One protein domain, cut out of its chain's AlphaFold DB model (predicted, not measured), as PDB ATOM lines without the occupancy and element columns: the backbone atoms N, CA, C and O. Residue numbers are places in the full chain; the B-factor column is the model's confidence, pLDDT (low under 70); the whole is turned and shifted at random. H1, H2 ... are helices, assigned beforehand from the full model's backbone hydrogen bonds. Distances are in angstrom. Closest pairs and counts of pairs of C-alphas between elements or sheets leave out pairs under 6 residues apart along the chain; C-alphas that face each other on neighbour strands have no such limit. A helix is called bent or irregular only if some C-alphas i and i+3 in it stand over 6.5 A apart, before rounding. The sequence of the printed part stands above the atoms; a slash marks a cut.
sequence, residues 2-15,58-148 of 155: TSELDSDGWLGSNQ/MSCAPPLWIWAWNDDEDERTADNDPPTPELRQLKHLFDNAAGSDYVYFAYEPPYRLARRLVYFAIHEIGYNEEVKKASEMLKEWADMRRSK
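Overview. This is residues 2 to 15 and 58 to 148 of the 155 residues of the protein "Non-specific serine/threonine protein kinase" of Amorphotheca resinae ATCC 22711 (UniProt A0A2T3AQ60). At one end of the domain the two longest helices, H6 and H5, form a loose helical hairpin; at the other end H4 and H3 meet near their ends as a V, whose open side is crossed by the short H2 and residues 80 to 84. Short H1 sits near H5, and residues 58 to 74 are a long stretch with no named element. The printed part has 105 residues, with six named helices, H1 to H6 in chain order, and no named strand: all helix. It is compact, with a radius of gyration of the C-alphas of 15.0 A and spans of 39 by 31 by 27 A.

Arrangement. H6, residues 128 to 147, and H5, residues 109 to 123, form a hairpin at a shallow tilt of 26 degrees, opposite ways. They only just touch, with 3 pairs of C-alphas within 8 A, the closest those of Leu 113 and Met 137, 6.9 A apart. H4, residues 100 to 107, and H5 only just touch, with 3 such pairs, and only at the corner; Phe 105 and Tyr 111 have the closest C-alphas, 5.9 A. H1, residues 2 to 7, is close to but not clearly touching H5, with the C-alphas of Leu 5 and Ala 114 7.7 A apart. H3, residues 85 to 98, is close to but not clearly touching H4, at a steep tilt of 54 degrees, opposite ways; the closest C-alphas are those of Asp 95 and Val 103, 6.2 A. H2, residues 75 to 79, is close to but not clearly touching H4, C-alphas Asp 79 and Tyr 107 being closest at 6.8 A. H3 and H6 are apart. Every O i to N i+4 pair is within hydrogen-bond range in H1, H3, H4, H5 and H6; in H2 0 of 1 is, beside 1 of 2 O i to N i+3 pairs.

Along the chain. H6 measures 29.1 A and ends at C-alpha 147, (-60.725, 26.303, -23.980). H5 measures 21.6 A, H3 19.9 A and H4 10.6 A. H1, 8.6 A, begins at C-alpha 2, (-64.146, 36.313, -39.311). H2, also 8.6 A, is irregular: C-alphas 76 and 79 are 7.3 A apart.

Size, cuts and confidence. The two C-alphas farthest apart, those of Ser 3 and Glu 86, are 41.3 A apart. Residues 16 to 57 are not printed; C-alphas 15 and 58 are 10.6 A apart across the cut. The links from H2 to H3, H3 to H4, H4 to H5 and H5 to H6 are tight. The mean pLDDT of the printed part is 85.7, with residues 13, 71 to 73, 124 to 126 and 148 under 70.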
ATOM      1  N   THR A   2     -64.555  34.906 -39.070       82.44
ATOM      2  CA  THR A   2     -64.146  36.313 -39.311       82.44
ATOM      3  C   THR A   2     -64.945  37.338 -38.503       82.44
ATOM      4  O   THR A   2     -64.358  38.141 -37.790       82.44
ATOM      5  N   SER A   3     -66.280  37.266 -38.544       82.62
ATOM      6  CA  SER A   3     -67.158  38.143 -37.754       82.62
ATOM      7  C   SER A   3     -66.965  37.989 -36.244       82.62
ATOM      8  O   SER A   3     -67.183  38.931 -35.495       82.62
ATOM      9  N   GLU A   4     -66.544  36.808 -35.791       86.00
ATOM     10  CA  GLU A   4     -66.308  36.524 -34.375       86.00
ATOM     11  C   GLU A   4     -64.968  37.120 -33.929       86.00
ATOM     12  O   GLU A   4     -64.934  37.832 -32.929       86.00
ATOM     13  N   LEU A   5     -63.900  36.909 -34.710       82.56
ATOM     14  CA  LEU A   5     -62.588  37.528 -34.496       82.56
ATOM     15  C   LEU A   5     -62.686  39.056 -34.446       82.56
ATOM     16  O   LEU A   5     -62.080  39.685 -33.579       82.56
ATOM     17  N   ASP A   6     -63.475  39.644 -35.344       83.50
ATOM     18  CA  ASP A   6     -63.740  41.080 -35.339       83.50
ATOM     19  C   ASP A   6     -64.514  41.516 -34.086       83.50
ATOM     20  O   ASP A   6     -64.091  42.432 -33.381       83.50
ATOM     21  N   SER A   7     -65.595  40.806 -33.738       83.69
ATOM     22  CA  SER A   7     -66.414  41.124 -32.557       83.69
ATOM     23  C   SER A   7     -65.647  41.045 -31.231       83.69
ATOM     24  O   SER A   7     -65.923  41.825 -30.309       83.69
ATOM     25  N   ASP A   8     -64.662  40.145 -31.165       83.44
ATOM     26  CA  ASP A   8     -63.750  39.950 -30.039       83.44
ATOM     27  C   ASP A   8     -62.588  40.972 -30.033       83.44
ATOM     28  O   ASP A   8     -61.799  41.002 -29.088       83.44
ATOM     29  N   GLY A   9     -62.492  41.835 -31.052       83.19
ATOM     30  CA  GLY A   9     -61.530  42.936 -31.138       83.19
ATOM     31  C   GLY A   9     -60.170  42.570 -31.733       83.19
ATOM     32  O   GLY A   9     -59.269  43.410 -31.726       83.19
ATOM     33  N   TRP A  10     -60.012  41.356 -32.271       84.81
ATOM     34  CA  TRP A  10     -58.746  40.889 -32.848       84.81
ATOM     35  C   TRP A  10     -58.424  41.540 -34.197       84.81
ATOM     36  O   TRP A  10     -57.262  41.584 -34.583       84.81
ATOM     37  N   LEU A  11     -59.430  42.057 -34.913       81.38
ATOM     38  CA  LEU A  11     -59.244  42.678 -36.231       81.38
ATOM     39  C   LEU A  11     -59.348  44.213 -36.195       81.38
ATOM     40  O   LEU A  11     -58.493  44.882 -36.769       81.38
ATOM     41  N   GLY A  12     -60.338  44.778 -35.493       70.38
ATOM     42  CA  GLY A  12     -60.682  46.208 -35.585       70.38
ATOM     43  C   GLY A  12     -59.879  47.203 -34.732       70.38
ATOM     44  O   GLY A  12     -60.016  48.406 -34.935       70.38
ATOM     45  N   SER A  13     -59.055  46.749 -33.782       68.75
ATOM     46  CA  SER A  13     -58.386  47.633 -32.799       68.75
ATOM     47  C   SER A  13     -56.959  48.042 -33.179       68.75
ATOM     48  O   SER A  13     -56.296  48.750 -32.422       68.75
ATOM     49  N   ASN A  14     -56.450  47.540 -34.302       79.50
ATOM     50  CA  ASN A  14     -55.024  47.574 -34.610       79.50
ATOM     51  C   ASN A  14     -54.690  48.724 -35.562       79.50
ATOM     52  O   ASN A  14     -55.449  49.025 -36.482       79.50
ATOM     53  N   GLN A  15     -53.527  49.347 -35.364       86.69
ATOM     54  CA  GLN A  15     -52.968  50.241 -36.375       86.69
ATOM     55  C   GLN A  15     -52.678  49.446 -37.654       86.69
ATOM     56  O   GLN A  15     -52.392  48.252 -37.585       86.69
ATOM     57  N   MET A  58     -49.989  41.635 -38.922       94.19
ATOM     58  CA  MET A  58     -49.530  40.979 -40.152       94.19
ATOM     59  C   MET A  58     -48.014  41.060 -40.338       94.19
ATOM     60  O   MET A  58     -47.443  40.191 -40.988       94.19
ATOM     61  N   SER A  59     -47.354  42.062 -39.751       94.06
ATOM     62  CA  SER A  59     -45.890  42.198 -39.762       94.06
ATOM     63  C   SER A  59     -45.205  41.461 -38.607       94.06
ATOM     64  O   SER A  59     -43.982  41.432 -38.543       94.06
ATOM     65  N   CYS A  60     -45.974  40.878 -37.683       94.19
ATOM     66  CA  CYS A  60     -45.457  40.277 -36.453       94.19
ATOM     67  C   CYS A  60     -45.415  38.746 -36.514       94.19
ATOM     68  O   CYS A  60     -45.580  38.093 -35.487       94.19
ATOM     69  N   ALA A  61     -45.240  38.152 -37.698       92.56
ATOM     70  CA  ALA A  61     -44.985  36.718 -37.785       92.56
ATOM     71  C   ALA A  61     -43.696  36.389 -36.995       92.56
ATOM     72  O   ALA A  61     -42.681  37.059 -37.200       92.56
ATOM     73  N   PRO A  62     -43.702  35.418 -36.065       91.19
ATOM     74  CA  PRO A  62     -42.494  35.017 -35.348       91.19
ATOM     75  C   PRO A  62     -41.403  34.591 -36.348       91.19
ATOM     76  O   PRO A  62     -41.653  33.675 -37.129       91.19
ATOM     77  N   PRO A  63     -40.205  35.205 -36.349       90.50
ATOM     78  CA  PRO A  63     -39.136  34.861 -37.286       90.50
ATOM     79  C   PRO A  63     -38.434  33.568 -36.851       90.50
ATOM     80  O   PRO A  63     -37.320  33.583 -36.327       90.50
ATOM     81  N   LEU A  64     -39.114  32.432 -37.033       90.12
ATOM     82  CA  LEU A  64     -38.636  31.118 -36.595       90.12
ATOM     83  C   LEU A  64     -37.271  30.773 -37.185       90.12
ATOM     84  O   LEU A  64     -36.462  30.161 -36.493       90.12
ATOM     85  N   TRP A  65     -36.960  31.260 -38.384       89.19
ATOM     86  CA  TRP A  65     -35.636  31.171 -38.991       89.19
ATOM     87  C   TRP A  65     -34.475  31.647 -38.096       89.19
ATOM     88  O   TRP A  65     -33.337  31.228 -38.301       89.19
ATOM     89  N   ILE A  66     -34.711  32.486 -37.083       89.00
ATOM     90  CA  ILE A  66     -33.660  32.933 -36.157       89.00
ATOM     91  C   ILE A  66     -33.261  31.824 -35.165       89.00
ATOM     92  O   ILE A  66     -32.077  31.658 -34.878       89.00
ATOM     93  N   TRP A  67     -34.226  31.081 -34.607       89.88
ATOM     94  CA  TRP A  67     -33.992  30.169 -33.468       89.88
ATOM     95  C   TRP A  67     -34.535  28.743 -33.640       89.88
ATOM     96  O   TRP A  67     -34.329  27.896 -32.772       89.88
ATOM     97  N   ALA A  68     -35.245  28.472 -34.728       84.19
ATOM     98  CA  ALA A  68     -35.914  27.210 -35.025       84.19
ATOM     99  C   ALA A  68     -35.935  26.922 -36.540       84.19
ATOM    100  O   ALA A  68     -36.911  26.370 -37.039       84.19
ATOM    101  N   TRP A  69     -34.867  27.293 -37.261       79.69
ATOM    102  CA  TRP A  69     -34.740  27.070 -38.707       79.69
ATOM    103  C   TRP A  69     -35.016  25.606 -39.079       79.69
ATOM    104  O   TRP A  69     -34.286  24.697 -38.668       79.69
ATOM    105  N   ASN A  70     -36.058  25.383 -39.875       75.31
ATOM    106  CA  ASN A  70     -36.433  24.099 -40.453       75.31
ATOM    107  C   ASN A  70     -37.040  24.319 -41.852       75.31
ATOM    108  O   ASN A  70     -37.423  25.430 -42.195       75.31
ATOM    109  N   ASP A  71     -37.120  23.264 -42.666       61.66
ATOM    110  CA  ASP A  71     -37.689  23.373 -44.022       61.66
ATOM    111  C   ASP A  71     -39.223  23.579 -44.012       61.66
ATOM    112  O   ASP A  71     -39.794  24.014 -45.009       61.66
ATOM    113  N   ASP A  72     -39.875  23.313 -42.873       64.06
ATOM    114  CA  ASP A  72     -41.321  23.417 -42.653       64.06
ATOM    115  C   ASP A  72     -41.625  24.429 -41.529       64.06
ATOM    116  O   ASP A  72     -42.039  24.054 -40.421       64.06
ATOM    117  N   GLU A  73     -41.392  25.719 -41.791       65.75
ATOM    118  CA  GLU A  73     -41.711  26.790 -40.841       65.75
ATOM    119  C   GLU A  73     -43.226  26.854 -40.596       65.75
ATOM    120  O   GLU A  73     -44.005  27.386 -41.388       65.75
ATOM    121  N   ASP A  74     -43.662  26.297 -39.469       77.31
ATOM    122  CA  ASP A  74     -45.050  26.332 -39.029       77.31
ATOM    123  C   ASP A  74     -45.193  27.284 -37.844       77.31
ATOM    124  O   ASP A  74     -44.776  26.980 -36.726       77.31
ATOM    125  N   GLU A  75     -45.850  28.420 -38.060       78.94
ATOM    126  CA  GLU A  75     -46.122  29.435 -37.039       78.94
ATOM    127  C   GLU A  75     -46.836  28.879 -35.782       78.94
ATOM    128  O   GLU A  75     -46.727  29.432 -34.681       78.94
ATOM    129  N   ARG A  76     -47.533  27.741 -35.888       78.12
ATOM    130  CA  ARG A  76     -48.120  27.050 -34.725       78.12
ATOM    131  C   ARG A  76     -47.059  26.565 -33.734       78.12
ATOM    132  O   ARG A  76     -47.357  26.426 -32.552       78.12
ATOM    133  N   THR A  77     -45.826  26.364 -34.190       79.50
ATOM    134  CA  THR A  77     -44.677  25.949 -33.372       79.50
ATOM    135  C   THR A  77     -43.957  27.111 -32.690       79.50
ATOM    136  O   THR A  77     -43.010  26.876 -31.950       79.50
ATOM    137  N   ALA A  78     -44.410  28.357 -32.870       78.75
ATOM    138  CA  ALA A  78     -43.727  29.532 -32.330       78.75
ATOM    139  C   ALA A  78     -43.614  29.579 -30.795       78.75
ATOM    140  O   ALA A  78     -42.707  30.228 -30.275       78.75
ATOM    141  N   ASP A  79     -44.504  28.883 -30.084       81.56
ATOM    142  CA  ASP A  79     -44.451  28.759 -28.620       81.56
ATOM    143  C   ASP A  79     -43.525  27.631 -28.147       81.56
ATOM    144  O   ASP A  79     -43.294  27.493 -26.946       81.56
ATOM    145  N   ASN A  80     -43.022  26.792 -29.057       85.06
ATOM    146  CA  ASN A  80     -42.114  25.718 -28.686       85.06
ATOM    147  C   ASN A  80     -40.783  26.318 -28.244       85.06
ATOM    148  O   ASN A  80     -40.197  27.153 -28.938       85.06
ATOM    149  N   ASP A  81     -40.279  25.842 -27.109       85.50
ATOM    150  CA  ASP A  81     -38.957  26.230 -26.652       85.50
ATOM    151  C   ASP A  81     -37.894  25.795 -27.671       85.50
ATOM    152  O   ASP A  81     -37.842  24.613 -28.042       85.50
ATOM    153  N   PRO A  82     -37.003  26.710 -28.093       88.25
ATOM    154  CA  PRO A  82     -35.856  26.337 -28.898       88.25
ATOM    155  C   PRO A  82     -35.022  25.230 -28.228       88.25
ATOM    156  O   PRO A  82     -34.868  25.209 -26.995       88.25
ATOM    157  N   PRO A  83     -34.448  24.305 -29.018       86.75
ATOM    158  CA  PRO A  83     -33.881  23.070 -28.486       86.75
ATOM    159  C   PRO A  83     -32.671  23.324 -27.581       86.75
ATOM    160  O   PRO A  83     -32.532  22.670 -26.542       86.75
ATOM    161  N   THR A  84     -31.825  24.302 -27.918       91.81
ATOM    162  CA  THR A  84     -30.601  24.599 -27.163       91.81
ATOM    163  C   THR A  84     -30.740  25.851 -26.285       91.81
ATOM    164  O   THR A  84     -31.532  26.745 -26.602       91.81
ATOM    165  N   PRO A  85     -29.984  25.949 -25.174       94.50
ATOM    166  CA  PRO A  85     -29.957  27.147 -24.332       94.50
ATOM    167  C   PRO A  85     -29.601  28.430 -25.096       94.50
ATOM    168  O   PRO A  85     -30.186  29.478 -24.834       94.50
ATOM    169  N   GLU A  86     -28.689  28.344 -26.062       93.75
ATOM    170  CA  GLU A  86     -28.235  29.476 -26.875       93.75
ATOM    171  C   GLU A  86     -29.370  30.009 -27.755       93.75
ATOM    172  O   GLU A  86     -29.588  31.217 -27.826       93.75
ATOM    173  N   LEU A  87     -30.157  29.118 -28.367       92.75
ATOM    174  CA  LEU A  87     -31.306  29.507 -29.189       92.75
ATOM    175  C   LEU A  87     -32.438  30.101 -28.339       92.75
ATOM    176  O   LEU A  87     -33.107  31.038 -28.772       92.75
ATOM    177  N   ARG A  88     -32.624  29.622 -27.101       94.19
ATOM    178  CA  ARG A  88     -33.561  30.242 -26.143       94.19
ATOM    179  C   ARG A  88     -33.115  31.644 -25.752       94.19
ATOM    180  O   ARG A  88     -33.943  32.550 -25.679       94.19
ATOM    181  N   GLN A  89     -31.815  31.836 -25.528       95.25
ATOM    182  CA  GLN A  89     -31.253  33.154 -25.252       95.25
ATOM    183  C   GLN A  89     -31.431  34.097 -26.447       95.25
ATOM    184  O   GLN A  89     -31.792  35.255 -26.250       95.25
ATOM    185  N   LEU A  90     -31.238  33.599 -27.671       93.75
ATOM    186  CA  LEU A  90     -31.440  34.366 -28.897       93.75
ATOM    187  C   LEU A  90     -32.906  34.779 -29.083       93.75
ATOM    188  O   LEU A  90     -33.174  35.954 -29.325       93.75
ATOM    189  N   LYS A  91     -33.857  33.854 -28.880       94.44
ATOM    190  CA  LYS A  91     -35.296  34.165 -28.879       94.44
ATOM    191  C   LYS A  91     -35.631  35.238 -27.845       94.44
ATOM    192  O   LYS A  91     -36.283  36.223 -28.164       94.44
ATOM    193  N   HIS A  92     -35.142  35.085 -26.616       94.56
ATOM    194  CA  HIS A  92     -35.370  36.064 -25.555       94.56
ATOM    195  C   HIS A  92     -34.769  37.440 -25.886       94.56
ATOM    196  O   HIS A  92     -35.376  38.468 -25.596       94.56
ATOM    197  N   LEU A  93     -33.580  37.488 -26.498       95.38
ATOM    198  CA  LEU A  93     -32.970  38.742 -26.943       95.38
ATOM    199  C   LEU A  93     -33.830  39.426 -28.011       95.38
ATOM    200  O   LEU A  93     -34.072  40.629 -27.912       95.38
ATOM    201  N   PHE A  94     -34.324  38.655 -28.983       94.69
ATOM    202  CA  PHE A  94     -35.225  39.154 -30.015       94.69
ATOM    203  C   PHE A  94     -36.532  39.686 -29.418       94.69
ATOM    204  O   PHE A  94     -36.880  40.834 -29.671       94.69
ATOM    205  N   ASP A  95     -37.217  38.902 -28.579       94.94
ATOM    206  CA  ASP A  95     -38.500  39.284 -27.970       94.94
ATOM    207  C   ASP A  95     -38.385  40.592 -27.171       94.94
ATOM    208  O   ASP A  95     -39.249  41.468 -27.256       94.94
ATOM    209  N   ASN A  96     -37.280  40.765 -26.439       96.44
ATOM    210  CA  ASN A  96     -37.012  42.001 -25.704       96.44
ATOM    211  C   ASN A  96     -36.748  43.196 -26.627       96.44
ATOM    212  O   ASN A  96     -37.207  44.297 -26.333       96.44
ATOM    213  N   ALA A  97     -36.010  42.997 -27.723       95.56
ATOM    214  CA  ALA A  97     -35.711  44.057 -28.685       95.56
ATOM    215  C   ALA A  97     -36.942  44.457 -29.518       95.56
ATOM    216  O   ALA A  97     -37.128  45.636 -29.809       95.56
ATOM    217  N   ALA A  98     -37.790  43.489 -29.876       94.00
ATOM    218  CA  ALA A  98     -39.007  43.699 -30.654       94.00
ATOM    219  C   ALA A  98     -40.101  44.431 -29.856       94.00
ATOM    220  O   ALA A  98     -40.923  45.150 -30.427       94.00
ATOM    221  N   GLY A  99     -40.095  44.275 -28.529       95.06
ATOM    222  CA  GLY A  99     -41.012  44.953 -27.622       95.06
ATOM    223  C   GLY A  99     -42.332  44.210 -27.407       95.06
ATOM    224  O   GLY A  99     -42.696  43.273 -28.119       95.06
ATOM    225  N   SER A 100     -43.074  44.643 -26.385       94.19
ATOM    226  CA  SER A 100     -44.268  43.940 -25.897       94.19
ATOM    227  C   SER A 100     -45.381  43.820 -26.932       94.19
ATOM    228  O   SER A 100     -46.061  42.797 -26.967       94.19
ATOM    229  N   ASP A 101     -45.564  44.837 -27.771       92.25
ATOM    230  CA  ASP A 101     -46.640  44.856 -28.766       92.25
ATOM    231  C   ASP A 101     -46.373  43.830 -29.871       92.25
ATOM    232  O   ASP A 101     -47.271  43.072 -30.241       92.25
ATOM    233  N   TYR A 102     -45.118  43.735 -30.328       93.69
ATOM    234  CA  TYR A 102     -44.703  42.704 -31.273       93.69
ATOM    235  C   TYR A 102     -44.941  41.314 -30.691       93.69
ATOM    236  O   TYR A 102     -45.601  40.494 -31.320       93.69
ATOM    237  N   VAL A 103     -44.446  41.058 -29.476       93.94
ATOM    238  CA  VAL A 103     -44.581  39.760 -28.794       93.94
ATOM    239  C   VAL A 103     -46.058  39.393 -28.617       93.94
ATOM    240  O   VAL A 103     -46.458  38.259 -28.882       93.94
ATOM    241  N   TYR A 104     -46.893  40.359 -28.233       92.12
ATOM    242  CA  TYR A 104     -48.333  40.161 -28.102       92.12
ATOM    243  C   TYR A 104     -48.977  39.745 -29.431       92.12
ATOM    244  O   TYR A 104     -49.714  38.758 -29.475       92.12
ATOM    245  N   PHE A 105     -48.666  40.443 -30.527       93.31
ATOM    246  CA  PHE A 105     -49.173  40.089 -31.852       93.31
ATOM    247  C   PHE A 105     -48.581  38.786 -32.395       93.31
ATOM    248  O   PHE A 105     -49.270  38.052 -33.104       93.31
ATOM    249  N   ALA A 106     -47.329  38.475 -32.078       92.75
ATOM    250  CA  ALA A 106     -46.623  37.316 -32.600       92.75
ATOM    251  C   ALA A 106     -47.145  36.003 -32.008       92.75
ATOM    252  O   ALA A 106     -47.462  35.080 -32.760       92.75
ATOM    253  N   TYR A 107     -47.301  35.931 -30.683       91.44
ATOM    254  CA  TYR A 107     -47.492  34.652 -29.989       91.44
ATOM    255  C   TYR A 107     -48.939  34.345 -29.589       91.44
ATOM    256  O   TYR A 107     -49.315  33.172 -29.489       91.44
ATOM    257  N   GLU A 108     -49.809  35.345 -29.415       90.25
ATOM    258  CA  GLU A 108     -51.206  35.074 -29.057       90.25
ATOM    259  C   GLU A 108     -51.903  34.243 -30.154       90.25
ATOM    260  O   GLU A 108     -51.974  34.676 -31.309       90.25
ATOM    261  N   PRO A 109     -52.454  33.055 -29.819       89.94
ATOM    262  CA  PRO A 109     -53.036  32.147 -30.808       89.94
ATOM    263  C   PRO A 109     -54.056  32.800 -31.765       89.94
ATOM    264  O   PRO A 109     -53.998  32.519 -32.964       89.94
ATOM    265  N   PRO A 110     -54.945  33.713 -31.312       90.62
ATOM    266  CA  PRO A 110     -55.879  34.383 -32.214       90.62
ATOM    267  C   PRO A 110     -55.212  35.231 -33.305       90.62
ATOM    268  O   PRO A 110     -55.751  35.292 -34.406       90.62
ATOM    269  N   TYR A 111     -54.049  35.846 -33.054       91.94
ATOM    270  CA  TYR A 111     -53.353  36.642 -34.073       91.94
ATOM    271  C   TYR A 111     -52.636  35.776 -35.111       91.94
ATOM    272  O   TYR A 111     -52.648  36.127 -36.289       91.94
ATOM    273  N   ARG A 112     -52.108  34.610 -34.718       90.94
ATOM    274  CA  ARG A 112     -51.592  33.606 -35.668       90.94
ATOM    275  C   ARG A 112     -52.694  33.126 -36.612       90.94
ATOM    276  O   ARG A 112     -52.537  33.099 -37.832       90.94
ATOM    277  N   LEU A 113     -53.866  32.824 -36.053       91.19
ATOM    278  CA  LEU A 113     -55.036  32.459 -36.848       91.19
ATOM    279  C   LEU A 113     -55.507  33.618 -37.746       91.19
ATOM    280  O   LEU A 113     -55.824  33.397 -38.916       91.19
ATOM    281  N   ALA A 114     -55.539  34.847 -37.219       91.50
ATOM    282  CA  ALA A 114     -55.929  36.038 -37.969       91.50
ATOM    283  C   ALA A 114     -54.986  36.309 -39.150       91.50
ATOM    284  O   ALA A 114     -55.475  36.573 -40.247       91.50
ATOM    285  N   ARG A 115     -53.663  36.170 -38.973       92.31
ATOM    286  CA  ARG A 115     -52.684  36.295 -40.065       92.31
ATOM    287  C   ARG A 115     -52.955  35.320 -41.195       92.31
ATOM    288  O   ARG A 115     -53.063  35.733 -42.346       92.31
ATOM    289  N   ARG A 116     -53.147  34.042 -40.862       89.81
ATOM    290  CA  ARG A 116     -53.489  33.004 -41.844       89.81
ATOM    291  C   ARG A 116     -54.788  33.340 -42.574       89.81
ATOM    292  O   ARG A 116     -54.849  33.210 -43.790       89.81
ATOM    293  N   LEU A 117     -55.805  33.824 -41.862       89.31
ATOM    294  CA  LEU A 117     -57.087  34.217 -42.457       89.31
ATOM    295  C   LEU A 117     -56.950  35.385 -43.433       89.31
ATOM    296  O   LEU A 117     -57.518  35.332 -44.521       89.31
ATOM    297  N   VAL A 118     -56.201  36.419 -43.059       88.56
ATOM    298  CA  VAL A 118     -55.947  37.570 -43.932       88.56
ATOM    299  C   VAL A 118     -55.124  37.142 -45.146       88.56
ATOM    300  O   VAL A 118     -55.472  37.508 -46.263       88.56
ATOM    301  N   TYR A 119     -54.103  36.303 -44.959       86.56
ATOM    302  CA  TYR A 119     -53.319  35.742 -46.061       86.56
ATOM    303  C   TYR A 119     -54.199  34.968 -47.056       86.56
ATOM    304  O   TYR A 119     -54.113  35.213 -48.258       86.56
ATOM    305  N   PHE A 120     -55.103  34.112 -46.558       85.12
ATOM    306  CA  PHE A 120     -56.096  33.406 -47.380       85.12
ATOM    307  C   PHE A 120     -57.028  34.354 -48.138       85.12
ATOM    308  O   PHE A 120     -57.376  34.083 -49.284       85.12
ATOM    309  N   ALA A 121     -57.445  35.453 -47.509       85.38
ATOM    310  CA  ALA A 121     -58.310  36.438 -48.146       85.38
ATOM    311  C   ALA A 121     -57.606  37.200 -49.281       85.38
ATOM    312  O   ALA A 121     -58.275  37.632 -50.214       85.38
ATOM    313  N   ILE A 122     -56.279  37.358 -49.205       84.25
ATOM    314  CA  ILE A 122     -55.470  38.056 -50.214       84.25
ATOM    315  C   ILE A 122     -55.128  37.143 -51.402       84.25
ATOM    316  O   ILE A 122     -55.175  37.600 -52.538       84.25
ATOM    317  N   HIS A 123     -54.790  35.871 -51.157       78.88
ATOM    318  CA  HIS A 123     -54.180  34.995 -52.173       78.88
ATOM    319  C   HIS A 123     -55.151  34.019 -52.869       78.88
ATOM    320  O   HIS A 123     -54.708  33.224 -53.692       78.88
ATOM    321  N   GLU A 124     -56.457  34.108 -52.581       69.25
ATOM    322  CA  GLU A 124     -57.528  33.218 -53.075       69.25
ATOM    323  C   GLU A 124     -57.294  31.706 -52.805       69.25
ATOM    324  O   GLU A 124     -56.212  31.238 -52.461       69.25
ATOM    325  N   ILE A 125     -58.357  30.897 -52.887       65.38
ATOM    326  CA  ILE A 125     -58.296  29.440 -52.660       65.38
ATOM    327  C   ILE A 125     -58.172  28.760 -54.027       65.38
ATOM    328  O   ILE A 125     -59.178  28.538 -54.701       65.38
ATOM    329  N   GLY A 126     -56.940  28.463 -54.445       62.41
ATOM    330  CA  GLY A 126     -56.659  27.884 -55.763       62.41
ATOM    331  C   GLY A 126     -56.722  26.354 -55.835       62.41
ATOM    332  O   GLY A 126     -57.087  25.816 -56.882       62.41
ATOM    333  N   TYR A 127     -56.396  25.639 -54.749       71.38
ATOM    334  CA  TYR A 127     -56.252  24.179 -54.760       71.38
ATOM    335  C   TYR A 127     -56.909  23.486 -53.546       71.38
ATOM    336  O   TYR A 127     -57.466  24.093 -52.627       71.38
ATOM    337  N   ASN A 128     -56.915  22.147 -53.569       74.44
ATOM    338  CA  ASN A 128     -57.534  21.322 -52.522       74.44
ATOM    339  C   ASN A 128     -56.819  21.441 -51.164       74.44
ATOM    340  O   ASN A 128     -57.433  21.205 -50.118       74.44
ATOM    341  N   GLU A 129     -55.531  21.788 -51.156       74.50
ATOM    342  CA  GLU A 129     -54.754  21.946 -49.924       74.50
ATOM    343  C   GLU A 129     -55.207  23.169 -49.120       74.50
ATOM    344  O   GLU A 129     -55.276  23.122 -47.892       74.50
ATOM    345  N   GLU A 130     -55.604  24.240 -49.795       76.06
ATOM    346  CA  GLU A 130     -56.133  25.470 -49.217       76.06
ATOM    347  C   GLU A 130     -57.498  25.230 -48.569       76.06
ATOM    348  O   GLU A 130     -57.748  25.718 -47.467       76.06
ATOM    349  N   VAL A 131     -58.353  24.399 -49.177       79.81
ATOM    350  CA  VAL A 131     -59.634  23.980 -48.576       79.81
ATOM    351  C   VAL A 131     -59.401  23.189 -47.283       79.81
ATOM    352  O   VAL A 131     -60.107  23.385 -46.284       79.81
ATOM    353  N   LYS A 132     -58.385  22.317 -47.267       83.75
ATOM    354  CA  LYS A 132     -57.989  21.579 -46.062       83.75
ATOM    355  C   LYS A 132     -57.473  22.531 -44.983       83.75
ATOM    356  O   LYS A 132     -57.956  22.472 -43.853       83.75
ATOM    357  N   LYS A 133     -56.573  23.456 -45.331       83.62
ATOM    358  CA  LYS A 133     -56.048  24.478 -44.410       83.62
ATOM    359  C   LYS A 133     -57.165  25.366 -43.842       83.62
ATOM    360  O   LYS A 133     -57.183  25.617 -42.640       83.62
ATOM    361  N   ALA A 134     -58.138  25.772 -44.658       84.69
ATOM    362  CA  ALA A 134     -59.303  26.532 -44.200       84.69
ATOM    363  C   ALA A 134     -60.163  25.727 -43.208       84.69
ATOM    364  O   ALA A 134     -60.597  26.247 -42.177       84.69
ATOM    365  N   SER A 135     -60.364  24.434 -43.475       86.56
ATOM    366  CA  SER A 135     -61.079  23.528 -42.564       86.56
ATOM    367  C   SER A 135     -60.338  23.348 -41.232       86.56
ATOM    368  O   SER A 135     -60.959  23.352 -40.167       86.56
ATOM    369  N   GLU A 136     -59.008  23.242 -41.274       89.25
ATOM    370  CA  GLU A 136     -58.152  23.182 -40.084       89.25
ATOM    371  C   GLU A 136     -58.256  24.461 -39.248       89.25
ATOM    372  O   GLU A 136     -58.420  24.376 -38.033       89.25
ATOM    373  N   MET A 137     -58.258  25.636 -39.884       89.50
ATOM    374  CA  MET A 137     -58.429  26.923 -39.197       89.50
ATOM    375  C   MET A 137     -59.777  27.037 -38.479       89.50
ATOM    376  O   MET A 137     -59.835  27.500 -37.340       89.50
ATOM    377  N   LEU A 138     -60.866  26.586 -39.112       89.94
ATOM    378  CA  LEU A 138     -62.191  26.575 -38.483       89.94
ATOM    379  C   LEU A 138     -62.226  25.674 -37.245       89.94
ATOM    380  O   LEU A 138     -62.818  26.040 -36.226       89.94
ATOM    381  N   LYS A 139     -61.585  24.502 -37.323       90.88
ATOM    382  CA  LYS A 139     -61.470  23.578 -36.191       90.88
ATOM    383  C   LYS A 139     -60.661  24.200 -35.053       90.88
ATOM    384  O   LYS A 139     -61.127  24.199 -33.916       90.88
ATOM    385  N   GLU A 140     -59.507  24.773 -35.378       90.00
ATOM    386  CA  GLU A 140     -58.610  25.436 -34.431       90.00
ATOM    387  C   GLU A 140     -59.324  26.569 -33.683       90.00
ATOM    388  O   GLU A 140     -59.310  26.613 -32.453       90.00
ATOM    389  N   TRP A 141     -60.055  27.427 -34.400       90.00
ATOM    390  CA  TRP A 141     -60.862  28.484 -33.789       90.00
ATOM    391  C   TRP A 141     -61.916  27.938 -32.821       90.00
ATOM    392  O   TRP A 141     -62.080  28.442 -31.706       90.00
ATOM    393  N   ALA A 142     -62.623  26.879 -33.221       90.19
ATOM    394  CA  ALA A 142     -63.629  26.251 -32.376       90.19
ATOM    395  C   ALA A 142     -63.017  25.654 -31.092       90.19
ATOM    396  O   ALA A 142     -63.629  25.745 -30.027       90.19
ATOM    397  N   ASP A 143     -61.811  25.081 -31.169       89.69
ATOM    398  CA  ASP A 143     -61.055  24.578 -30.014       89.69
ATOM    399  C   ASP A 143     -60.608  25.712 -29.072       89.69
ATOM    400  O   ASP A 143     -60.776  25.614 -27.849       89.69
ATOM    401  N   MET A 144     -60.121  26.835 -29.612       87.12
ATOM    402  CA  MET A 144     -59.736  28.007 -28.810       87.12
ATOM    403  C   MET A 144     -60.916  28.568 -28.005       87.12
ATOM    404  O   MET A 144     -60.779  28.896 -26.825       87.12
ATOM    405  N   ARG A 145     -62.105  28.634 -28.612       84.12
ATOM    406  CA  ARG A 145     -63.312  29.136 -27.936       84.12
ATOM    407  C   ARG A 145     -63.868  28.184 -26.884       84.12
ATOM    408  O   ARG A 145     -64.511  28.636 -25.945       84.12
ATOM    409  N   ARG A 146     -63.633  26.876 -27.024       85.06
ATOM    410  CA  ARG A 146     -63.979  25.893 -25.985       85.06
ATOM    411  C   ARG A 146     -63.038  25.959 -24.784       85.06
ATOM    412  O   ARG A 146     -63.466  25.669 -23.673       85.06
ATOM    413  N   SER A 147     -61.774  26.313 -25.010       77.12
ATOM    414  CA  SER A 147     -60.725  26.303 -23.980       77.12
ATOM    415  C   SER A 147     -60.582  27.622 -23.209       77.12
ATOM    416  O   SER A 147     -60.155  27.592 -22.056       77.12
ATOM    417  N   LYS A 148     -60.966  28.773 -23.780       62.41
ATOM    418  CA  LYS A 148     -60.978  30.070 -23.074       62.41
ATOM    419  C   LYS A 148     -62.407  30.438 -22.627       62.41
ATOM    420  O   LYS A 148     -63.278  30.556 -23.486       62.41
TER     421      LYS A 148